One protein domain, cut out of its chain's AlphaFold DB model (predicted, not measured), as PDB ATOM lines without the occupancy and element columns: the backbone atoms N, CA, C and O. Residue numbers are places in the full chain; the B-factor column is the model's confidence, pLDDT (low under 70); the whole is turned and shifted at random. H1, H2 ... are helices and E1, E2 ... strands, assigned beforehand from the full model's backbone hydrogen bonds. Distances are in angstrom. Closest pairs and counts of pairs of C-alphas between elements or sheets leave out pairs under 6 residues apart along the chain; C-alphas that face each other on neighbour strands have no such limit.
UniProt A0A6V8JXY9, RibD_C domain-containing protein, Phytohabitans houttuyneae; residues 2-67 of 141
ATOM      1  N   ASP A   2     122.149  87.530 157.698       59.12
ATOM      2  CA  ASP A   2     121.175  88.611 157.543       59.12
ATOM      3  C   ASP A   2     119.769  88.097 157.865       59.12
ATOM      4  O   ASP A   2     118.923  87.910 156.998       59.12
ATOM      5  N   SER A   3     119.528  87.840 159.149       47.56
ATOM      6  CA  SER A   3     118.254  87.301 159.640       47.56
ATOM      7  C   SER A   3     117.083  88.283 159.515       47.56
ATOM      8  O   SER A   3     115.987  87.985 159.977       47.56
ATOM      9  N   GLN A   4     117.317  89.487 158.986       55.16
ATOM     10  CA  GLN A   4     116.337  90.566 158.854       55.16
ATOM     11  C   GLN A   4     116.229  91.081 157.411       55.16
ATOM     12  O   GLN A   4     115.615  92.124 157.202       55.16
ATOM     13  N   ALA A   5     116.836  90.388 156.437       48.59
ATOM     14  CA  ALA A   5     116.829  90.755 155.018       48.59
ATOM     15  C   ALA A   5     117.242  92.224 154.741       48.59
ATOM     16  O   ALA A   5     116.682  92.900 153.877       48.59
ATOM     17  N   ARG A   6     118.204  92.756 155.505       60.81
ATOM     18  CA  ARG A   6     118.698  94.138 155.394       60.81
ATOM     19  C   ARG A   6     119.719  94.332 154.276       60.81
ATOM     20  O   ARG A   6     119.934  95.465 153.853       60.81
ATOM     21  N   VAL A   7     120.356  93.271 153.793       60.66
ATOM     22  CA  VAL A   7     121.352  93.355 152.724       60.66
ATOM     23  C   VAL A   7     120.648  93.228 151.376       60.66
ATOM     24  O   VAL A   7     120.073  92.192 151.054       60.66
ATOM     25  N   GLN A   8     120.712  94.296 150.583       55.75
ATOM     26  CA  GLN A   8     119.989  94.413 149.310       55.75
ATOM     27  C   GLN A   8     120.904  94.308 148.075       55.75
ATOM     28  O   GLN A   8     120.422  94.113 146.966       55.75
ATOM     29  N   GLN A   9     122.231  94.406 148.240       65.00
ATOM     30  CA  GLN A   9     123.201  94.484 147.132       65.00
ATOM     31  C   GLN A   9     124.184  93.300 147.112       65.00
ATOM     32  O   GLN A   9     125.401  93.470 147.077       65.00
ATOM     33  N   TRP A  10     123.663  92.072 147.133       58.75
ATOM     34  CA  TRP A  10     124.487  90.855 147.144       58.75
ATOM     35  C   TRP A  10     125.358  90.687 145.890       58.75
ATOM     36  O   TRP A  10     126.494  90.229 145.996       58.75
ATOM     37  N   ALA A  11     124.860  91.100 144.719       58.31
ATOM     38  CA  ALA A  11     125.605  91.029 143.461       58.31
ATOM     39  C   ALA A  11     126.836  91.949 143.465       58.31
ATOM     40  O   ALA A  11     127.917  91.520 143.086       58.31
ATOM     41  N   ALA A  12     126.712  93.168 144.001       57.56
ATOM     42  CA  ALA A  12     127.834  94.101 144.111       57.56
ATOM     43  C   ALA A  12     128.916  93.612 145.095       57.56
ATOM     44  O   ALA A  12     130.102  93.808 144.850       57.56
ATOM     45  N   LEU A  13     128.522  92.937 146.184       55.69
ATOM     46  CA  LEU A  13     129.466  92.322 147.129       55.69
ATOM     47  C   LEU A  13     130.220  91.136 146.510       55.69
ATOM     48  O   LEU A  13     131.408  90.965 146.772       55.69
ATOM     49  N   ARG A  14     129.547  90.337 145.674       56.91
ATOM     50  CA  ARG A  14     130.175  89.244 144.920       56.91
ATOM     51  C   ARG A  14     131.142  89.779 143.860       56.91
ATOM     52  O   ARG A  14     132.272  89.309 143.764       56.91
ATOM     53  N   ASP A  15     130.709  90.780 143.099       56.66
ATOM     54  CA  ASP A  15     131.460  91.327 141.965       56.66
ATOM     55  C   ASP A  15     132.668  92.184 142.409       56.66
ATOM     56  O   ASP A  15     133.535  92.497 141.597       56.66
ATOM     57  N   ALA A  16     132.805  92.467 143.713       58.03
ATOM     58  CA  ALA A  16     134.014  93.028 144.326       58.03
ATOM     59  C   ALA A  16     135.236  92.074 144.301       58.03
ATOM     60  O   ALA A  16     136.281  92.392 144.862       58.03
ATOM     61  N   GLY A  17     135.126  90.905 143.654       41.03
ATOM     62  CA  GLY A  17     136.265  90.104 143.182       41.03
ATOM     63  C   GLY A  17     136.944  89.208 144.220       41.03
ATOM     64  O   GLY A  17     137.875  88.481 143.883       41.03
ATOM     65  N   HIS A  18     136.481  89.213 145.468       55.94
ATOM     66  CA  HIS A  18     137.089  88.431 146.549       55.94
ATOM     67  C   HIS A  18     136.245  87.222 146.988       55.94
ATOM     68  O   HIS A  18     136.663  86.477 147.874       55.94
ATOM     69  N   TRP A  19     135.021  87.074 146.466       57.44
ATOM     70  CA  TRP A  19     134.010  86.150 146.992       57.44
ATOM     71  C   TRP A  19     133.592  85.164 145.892       57.44
ATOM     72  O   TRP A  19     133.108  85.570 144.840       57.44
ATOM     73  N   SER A  20     133.749  83.860 146.133       67.94
ATOM     74  CA  SER A  20     133.385  82.800 145.174       67.94
ATOM     75  C   SER A  20     131.873  82.568 145.049       67.94
ATOM     76  O   SER A  20     131.424  81.904 144.119       67.94
ATOM     77  N   GLY A  21     131.081  83.104 145.980       77.88
ATOM     78  CA  GLY A  21     129.632  82.960 146.017       77.88
ATOM     79  C   GLY A  21     129.023  83.589 147.267       77.88
ATOM     80  O   GLY A  21     129.728  84.102 148.137       77.88
ATOM     81  N   VAL A  22     127.695  83.544 147.353       82.69
ATOM     82  CA  VAL A  22     126.921  84.041 148.496       82.69
ATOM     83  C   VAL A  22     125.956  82.947 148.942       82.69
ATOM     84  O   VAL A  22     125.183  82.437 148.134       82.69
ATOM     85  N   LEU A  23     125.985  82.619 150.234       86.69
ATOM     86  CA  LEU A  23     125.030  81.720 150.880       86.69
ATOM     87  C   LEU A  23     124.269  82.487 151.963       86.69
ATOM     88  O   LEU A  23     124.872  83.025 152.895       86.69
ATOM     89  N   ALA A  24     122.946  82.534 151.848       88.50
ATOM     90  CA  ALA A  24     122.079  83.124 152.857       88.50
ATOM     91  C   ALA A  24     121.672  82.069 153.898       88.50
ATOM     92  O   ALA A  24     121.221  80.987 153.537       88.50
ATOM     93  N   LEU A  25     121.845  82.386 155.184       89.44
ATOM     94  CA  LEU A  25     121.517  81.499 156.306       89.44
ATOM     95  C   LEU A  25     120.179  81.897 156.931       89.44
ATOM     96  O   LEU A  25     120.006  83.070 157.277       89.44
ATOM     97  N   TYR A  26     119.297  80.923 157.146       89.19
ATOM     98  CA  TYR A  26     117.949  81.134 157.672       89.19
ATOM     99  C   TYR A  26     117.556  80.124 158.739       89.19
ATOM    100  O   TYR A  26     118.105  79.028 158.815       89.19
ATOM    101  N   ALA A  27     116.565  80.518 159.529       90.31
ATOM    102  CA  ALA A  27     115.739  79.621 160.327       90.31
ATOM    103  C   ALA A  27     114.413  79.360 159.597       90.31
ATOM    104  O   ALA A  27     114.002  80.206 158.800       90.31
ATOM    105  N   ALA A  28     113.722  78.257 159.884       88.69
ATOM    106  CA  ALA A  28     112.453  77.902 159.236       88.69
ATOM    107  C   ALA A  28     111.373  78.998 159.354       88.69
ATOM    108  O   ALA A  28     110.573  79.194 158.444       88.69
ATOM    109  N   SER A  29     111.387  79.752 160.453       89.69
ATOM    110  CA  SER A  29     110.506  80.901 160.708       89.69
ATOM    111  C   SER A  29     110.883  82.180 159.947       89.69
ATOM    112  O   SER A  29     110.167  83.182 160.040       89.69
ATOM    113  N   THR A  30     112.005  82.200 159.218       86.62
ATOM    114  CA  THR A  30     112.439  83.404 158.497       86.62
ATOM    115  C   THR A  30     111.516  83.642 157.299       86.62
ATOM    116  O   THR A  30     111.328  82.718 156.507       86.62
ATOM    117  N   PRO A  31     110.948  84.853 157.125       83.94
ATOM    118  CA  PRO A  31     110.081  85.139 155.988       83.94
ATOM    119  C   PRO A  31     110.783  84.872 154.648       83.94
ATOM    120  O   PRO A  31     111.970  85.190 154.517       83.94
ATOM    121  N   PRO A  32     110.063  84.338 153.644       75.62
ATOM    122  CA  PRO A  32     110.632  84.087 152.328       75.62
ATOM    123  C   PRO A  32     111.081  85.395 151.674       75.62
ATOM    124  O   PRO A  32     110.465  86.451 151.864       75.62
ATOM    125  N   ARG A  33     112.152  85.333 150.877       70.44
ATOM    126  CA  ARG A  33     112.610  86.501 150.124       70.44
ATOM    127  C   ARG A  33     111.582  86.962 149.089       70.44
ATOM    128  O   ARG A  33     110.811  86.148 148.576       70.44
ATOM    129  N   PRO A  34     111.624  88.253 148.711       73.50
ATOM    130  CA  PRO A  34     110.926  88.730 147.527       73.50
ATOM    131  C   PRO A  34     111.320  87.908 146.295       73.50
ATOM    132  O   PRO A  34     112.488  87.541 146.127       73.50
ATOM    133  N   ALA A  35     110.349  87.645 145.422       68.19
ATOM    134  CA  ALA A  35     110.593  86.958 144.160       68.19
ATOM    135  C   ALA A  35     111.675  87.694 143.343       68.19
ATOM    136  O   ALA A  35     111.634  88.917 143.215       68.19
ATOM    137  N   GLY A  36     112.641  86.946 142.800       67.00
ATOM    138  CA  GLY A  36     113.748  87.484 141.994       67.00
ATOM    139  C   GLY A  36     115.089  87.631 142.721       67.00
ATOM    140  O   GLY A  36     116.070  88.036 142.101       67.00
ATOM    141  N   ALA A  37     115.175  87.283 144.007       67.44
ATOM    142  CA  ALA A  37     116.456  87.198 144.699       67.44
ATOM    143  C   ALA A  37     117.205  85.910 144.314       67.44
ATOM    144  O   ALA A  37     116.940  84.845 144.864       67.44
ATOM    145  N   ASP A  38     118.155  86.013 143.388       77.19
ATOM    146  CA  ASP A  38     119.031  84.905 142.994       77.19
ATOM    147  C   ASP A  38     120.148  84.700 144.037       77.19
ATOM    148  O   ASP A  38     121.239  85.270 143.947       77.19
ATOM    149  N   VAL A  39     119.842  83.959 145.107       81.75
ATOM    150  CA  VAL A  39     120.824  83.550 146.120       81.75
ATOM    151  C   VAL A  39     120.622  82.086 146.486       81.75
ATOM    152  O   VAL A  39     119.496  81.607 146.587       81.75
ATOM    153  N   THR A  40     121.711  81.381 146.777       86.56
ATOM    154  CA  THR A  40     121.609  80.078 147.434       86.56
ATOM    155  C   THR A  40     121.241  80.270 148.902       86.56
ATOM    156  O   THR A  40     121.810  81.119 149.595       86.56
ATOM    157  N   GLU A  41     120.317  79.453 149.391       88.12
ATOM    158  CA  GLU A  41     119.817  79.504 150.763       88.12
ATOM    159  C   GLU A  41     120.221  78.239 151.534       88.12
ATOM    160  O   GLU A  41     120.334  77.148 150.972       88.12
ATOM    161  N   LEU A  42     120.466  78.387 152.834       90.31
ATOM    162  CA  LEU A  42     120.651  77.294 153.779       90.31
ATOM    163  C   LEU A  42     119.767  77.558 154.995       90.31
ATOM    164  O   LEU A  42     119.973  78.525 155.728       90.31
ATOM    165  N   VAL A  43     118.784  76.685 155.198       92.50
ATOM    166  CA  VAL A  43     117.866  76.741 156.336       92.50
ATOM    167  C   VAL A  43     118.350  75.765 157.404       92.50
ATOM    168  O   VAL A  43     118.556  74.588 157.120       92.50
ATOM    169  N   THR A  44     118.534  76.252 158.627       93.56
ATOM    170  CA  THR A  44     118.910  75.452 159.800       93.56
ATOM    171  C   THR A  44     118.199  75.996 161.035       93.56
ATOM    172  O   THR A  44     118.184  77.208 161.244       93.56
ATOM    173  N   GLY A  45     117.655  75.114 161.869       93.31
ATOM    174  CA  GLY A  45     116.875  75.505 163.046       93.31
ATOM    175  C   GLY A  45     115.513  76.127 162.712       93.31
ATOM    176  O   GLY A  45     115.204  76.425 161.556       93.31
ATOM    177  N   ASP A  46     114.699  76.327 163.748       91.56
ATOM    178  CA  ASP A  46     113.294  76.727 163.600       91.56
ATOM    179  C   ASP A  46     113.101  78.238 163.794       91.56
ATOM    180  O   ASP A  46     112.852  78.975 162.838       91.56
ATOM    181  N   ASP A  47     113.289  78.729 165.022       91.19
ATOM    182  CA  ASP A  47     113.120  80.150 165.383       91.19
ATOM    183  C   ASP A  47     114.373  80.997 165.110       91.19
ATOM    184  O   ASP A  47     114.323  82.217 164.912       91.19
ATOM    185  N   ARG A  48     115.538  80.350 165.154       89.88
ATOM    186  CA  ARG A  48     116.861  80.943 164.952       89.88
ATOM    187  C   ARG A  48     117.734  79.974 164.170       89.88
ATOM    188  O   ARG A  48     117.564  78.765 164.284       89.88
ATOM    189  N   VAL A  49     118.692  80.533 163.431       92.19
ATOM    190  CA  VAL A  49     119.714  79.760 162.717       92.19
ATOM    191  C   VAL A  49     120.438  78.857 163.713       92.19
ATOM    192  O   VAL A  49     120.988  79.348 164.706       92.19
ATOM    193  N   ASP A  50     120.465  77.555 163.443       94.44
ATOM    194  CA  ASP A  50     121.329  76.638 164.181       94.44
ATOM    195  C   ASP A  50     122.766  76.767 163.660       94.44
ATOM    196  O   ASP A  50     123.133  76.256 162.600       94.44
ATOM    197  N   LEU A  51     123.586  77.483 164.431       94.06
ATOM    198  CA  LEU A  51     124.984  77.745 164.101       94.06
ATOM    199  C   LEU A  51     125.821  76.461 164.021       94.06
ATOM    200  O   LEU A  51     126.719  76.394 163.189       94.06
ATOM    201  N   SER A  52     125.522  75.448 164.839       94.06
ATOM    202  CA  SER A  52     126.266  74.183 164.817       94.06
ATOM    203  C   SER A  52     125.961  73.421 163.528       94.06
ATOM    204  O   SER A  52     126.865  73.113 162.754       94.06
ATOM    205  N   ALA A  53     124.672  73.231 163.226       95.00
ATOM    206  CA  ALA A  53     124.234  72.577 161.992       95.00
ATOM    207  C   ALA A  53     124.707  73.327 160.734       95.00
ATOM    208  O   ALA A  53     125.089  72.710 159.737       95.00
ATOM    209  N   THR A  54     124.730  74.662 160.792       94.75
ATOM    210  CA  THR A  54     125.272  75.504 159.723       94.75
ATOM    211  C   THR A  54     126.750  75.209 159.481       94.75
ATOM    212  O   THR A  54     127.132  74.952 158.341       94.75
ATOM    213  N   LEU A  55     127.586  75.242 160.525       94.25
ATOM    214  CA  LEU A  55     129.024  74.993 160.390       94.25
ATOM    215  C   LEU A  55     129.304  73.573 159.882       94.25
ATOM    216  O   LEU A  55     130.124  73.420 158.980       94.25
ATOM    217  N   SER A  56     128.567  72.568 160.362       94.50
ATOM    218  CA  SER A  56     128.652  71.194 159.844       94.50
ATOM    219  C   SER A  56     128.303  71.122 158.357       94.50
ATOM    220  O   SER A  56     129.061  70.565 157.569       94.50
ATOM    221  N   THR A  57     127.218  71.778 157.935       94.69
ATOM    222  CA  THR A  57     126.823  71.811 156.517       94.69
ATOM    223  C   THR A  57     127.871  72.514 155.649       94.69
ATOM    224  O   THR A  57     128.116  72.115 154.512       94.69
ATOM    225  N   LEU A  58     128.498  73.580 156.156       93.06
ATOM    226  CA  LEU A  58     129.590  74.250 155.453       93.06
ATOM    227  C   LEU A  58     130.813  73.335 155.328       93.06
ATOM    228  O   LEU A  58     131.418  73.292 154.256       93.06
ATOM    229  N   ALA A  59     131.143  72.582 156.377       93.38
ATOM    230  CA  ALA A  59     132.224  71.604 156.352       93.38
ATOM    231  C   ALA A  59     131.963  70.482 155.333       93.38
ATOM    232  O   ALA A  59     132.853  70.165 154.544       93.38
ATOM    233  N   ASP A  60     130.731  69.967 155.263       94.50
ATOM    234  CA  ASP A  60     130.313  68.968 154.265       94.50
ATOM    235  C   ASP A  60     130.408  69.505 152.828       94.50
ATOM    236  O   ASP A  60     130.703  68.770 151.887       94.50
ATOM    237  N   ARG A  61     130.222  70.819 152.653       92.56
ATOM    238  CA  ARG A  61     130.443  71.533 151.384       92.56
ATOM    239  C   ARG A  61     131.919  71.865 151.120       92.56
ATOM    240  O   ARG A  61     132.222  72.558 150.152       92.56
ATOM    241  N   GLY A  62     132.833  71.380 151.958       92.00
ATOM    242  CA  GLY A  62     134.280  71.513 151.799       92.00
ATOM    243  C   GLY A  62     134.907  72.721 152.498       92.00
ATOM    244  O   GLY A  62     136.108  72.947 152.341       92.00
ATOM    245  N   ALA A  63     134.150  73.503 153.276       91.50
ATOM    246  CA  ALA A  63     134.723  74.614 154.030       91.50
ATOM    247  C   ALA A  63     135.643  74.089 155.144       91.50
ATOM    248  O   ALA A  63     135.226  73.335 156.018       91.50
ATOM    249  N   ARG A  64     136.910  74.512 155.125       91.38
ATOM    250  CA  ARG A  64     137.904  74.159 156.156       91.38
ATOM    251  C   ARG A  64     138.029  75.213 157.246       91.38
ATOM    252  O   ARG A  64     138.355  74.888 158.379       91.38
ATOM    253  N   VAL A  65     137.793  76.471 156.883       91.06
ATOM    254  CA  VAL A  65     137.883  77.627 157.772       91.06
ATOM    255  C   VAL A  65     136.681  78.516 157.500       91.06
ATOM    256  O   VAL A  65     136.432  78.894 156.355       91.06
ATOM    257  N   VAL A  66     135.954  78.870 158.558       92.31
ATOM    258  CA  VAL A  66     134.865  79.844 158.499       92.31
ATOM    259  C   VAL A  66     135.294  81.072 159.284       92.31
ATOM    260  O   VAL A  66     135.391  81.045 160.507       92.31
ATOM    261  N   ARG A  67     135.556  82.171 158.574       92.19
ATOM    262  CA  ARG A  67     135.818  83.464 159.204       92.19
ATOM    263  C   ARG A  67     134.499  84.180 159.454       92.19
ATOM    264  O   ARG A  67     133.703  84.362 158.535       92.19
TER     265      ARG A  67
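What this domain is: This is residues 2 to 67 of the 141 residues of the protein "RibD_C domain-containing protein" of Phytohabitans houttuyneae (UniProt A0A6V8JXY9). Little regular structure is here: two short strands side by side, E1 and E2, lie amid wide loops, with H2 near the strands and H1 away from it, and residues 15 to 20 stick out. The 66 printed residues hold H1, E1, E2, H2 in that order, mixed, with 24 in named elements. The outline is flat, 30 by 29 by 16 A, and only just compact, close to loose, with a radius of gyration of the C-alphas of 12.6 A.

Where its parts are: Find C-alpha 10 at (124.487, 90.855, 147.144), where H1, residues 10 to 15, begins. E1 is residues 23 to 26 and E2 residues 40 to 43. H2, residues 51 to 60, runs 14.2 A to C-alpha 60 at (130.313, 68.968, 154.265).

How they stand to each other: E1 and E2 are parallel at 27 degrees; look for N 24 and O 40, 2.9 A apart. The closest C-alphas of E2 and H2, Leu 42 and Thr 54, are 7.7 A apart. H1 is apart from E2 and H2. In both helices every O i to N i+4 pair is within hydrogen-bond range.

The domain as a whole: The C-alphas farthest apart, Gly 17 and Asp 47, are 33.6 A apart. The printed part has no cut. E1 to E2 is a long link. Residues 2 to 20 and 35 to 37 have pLDDT under 70.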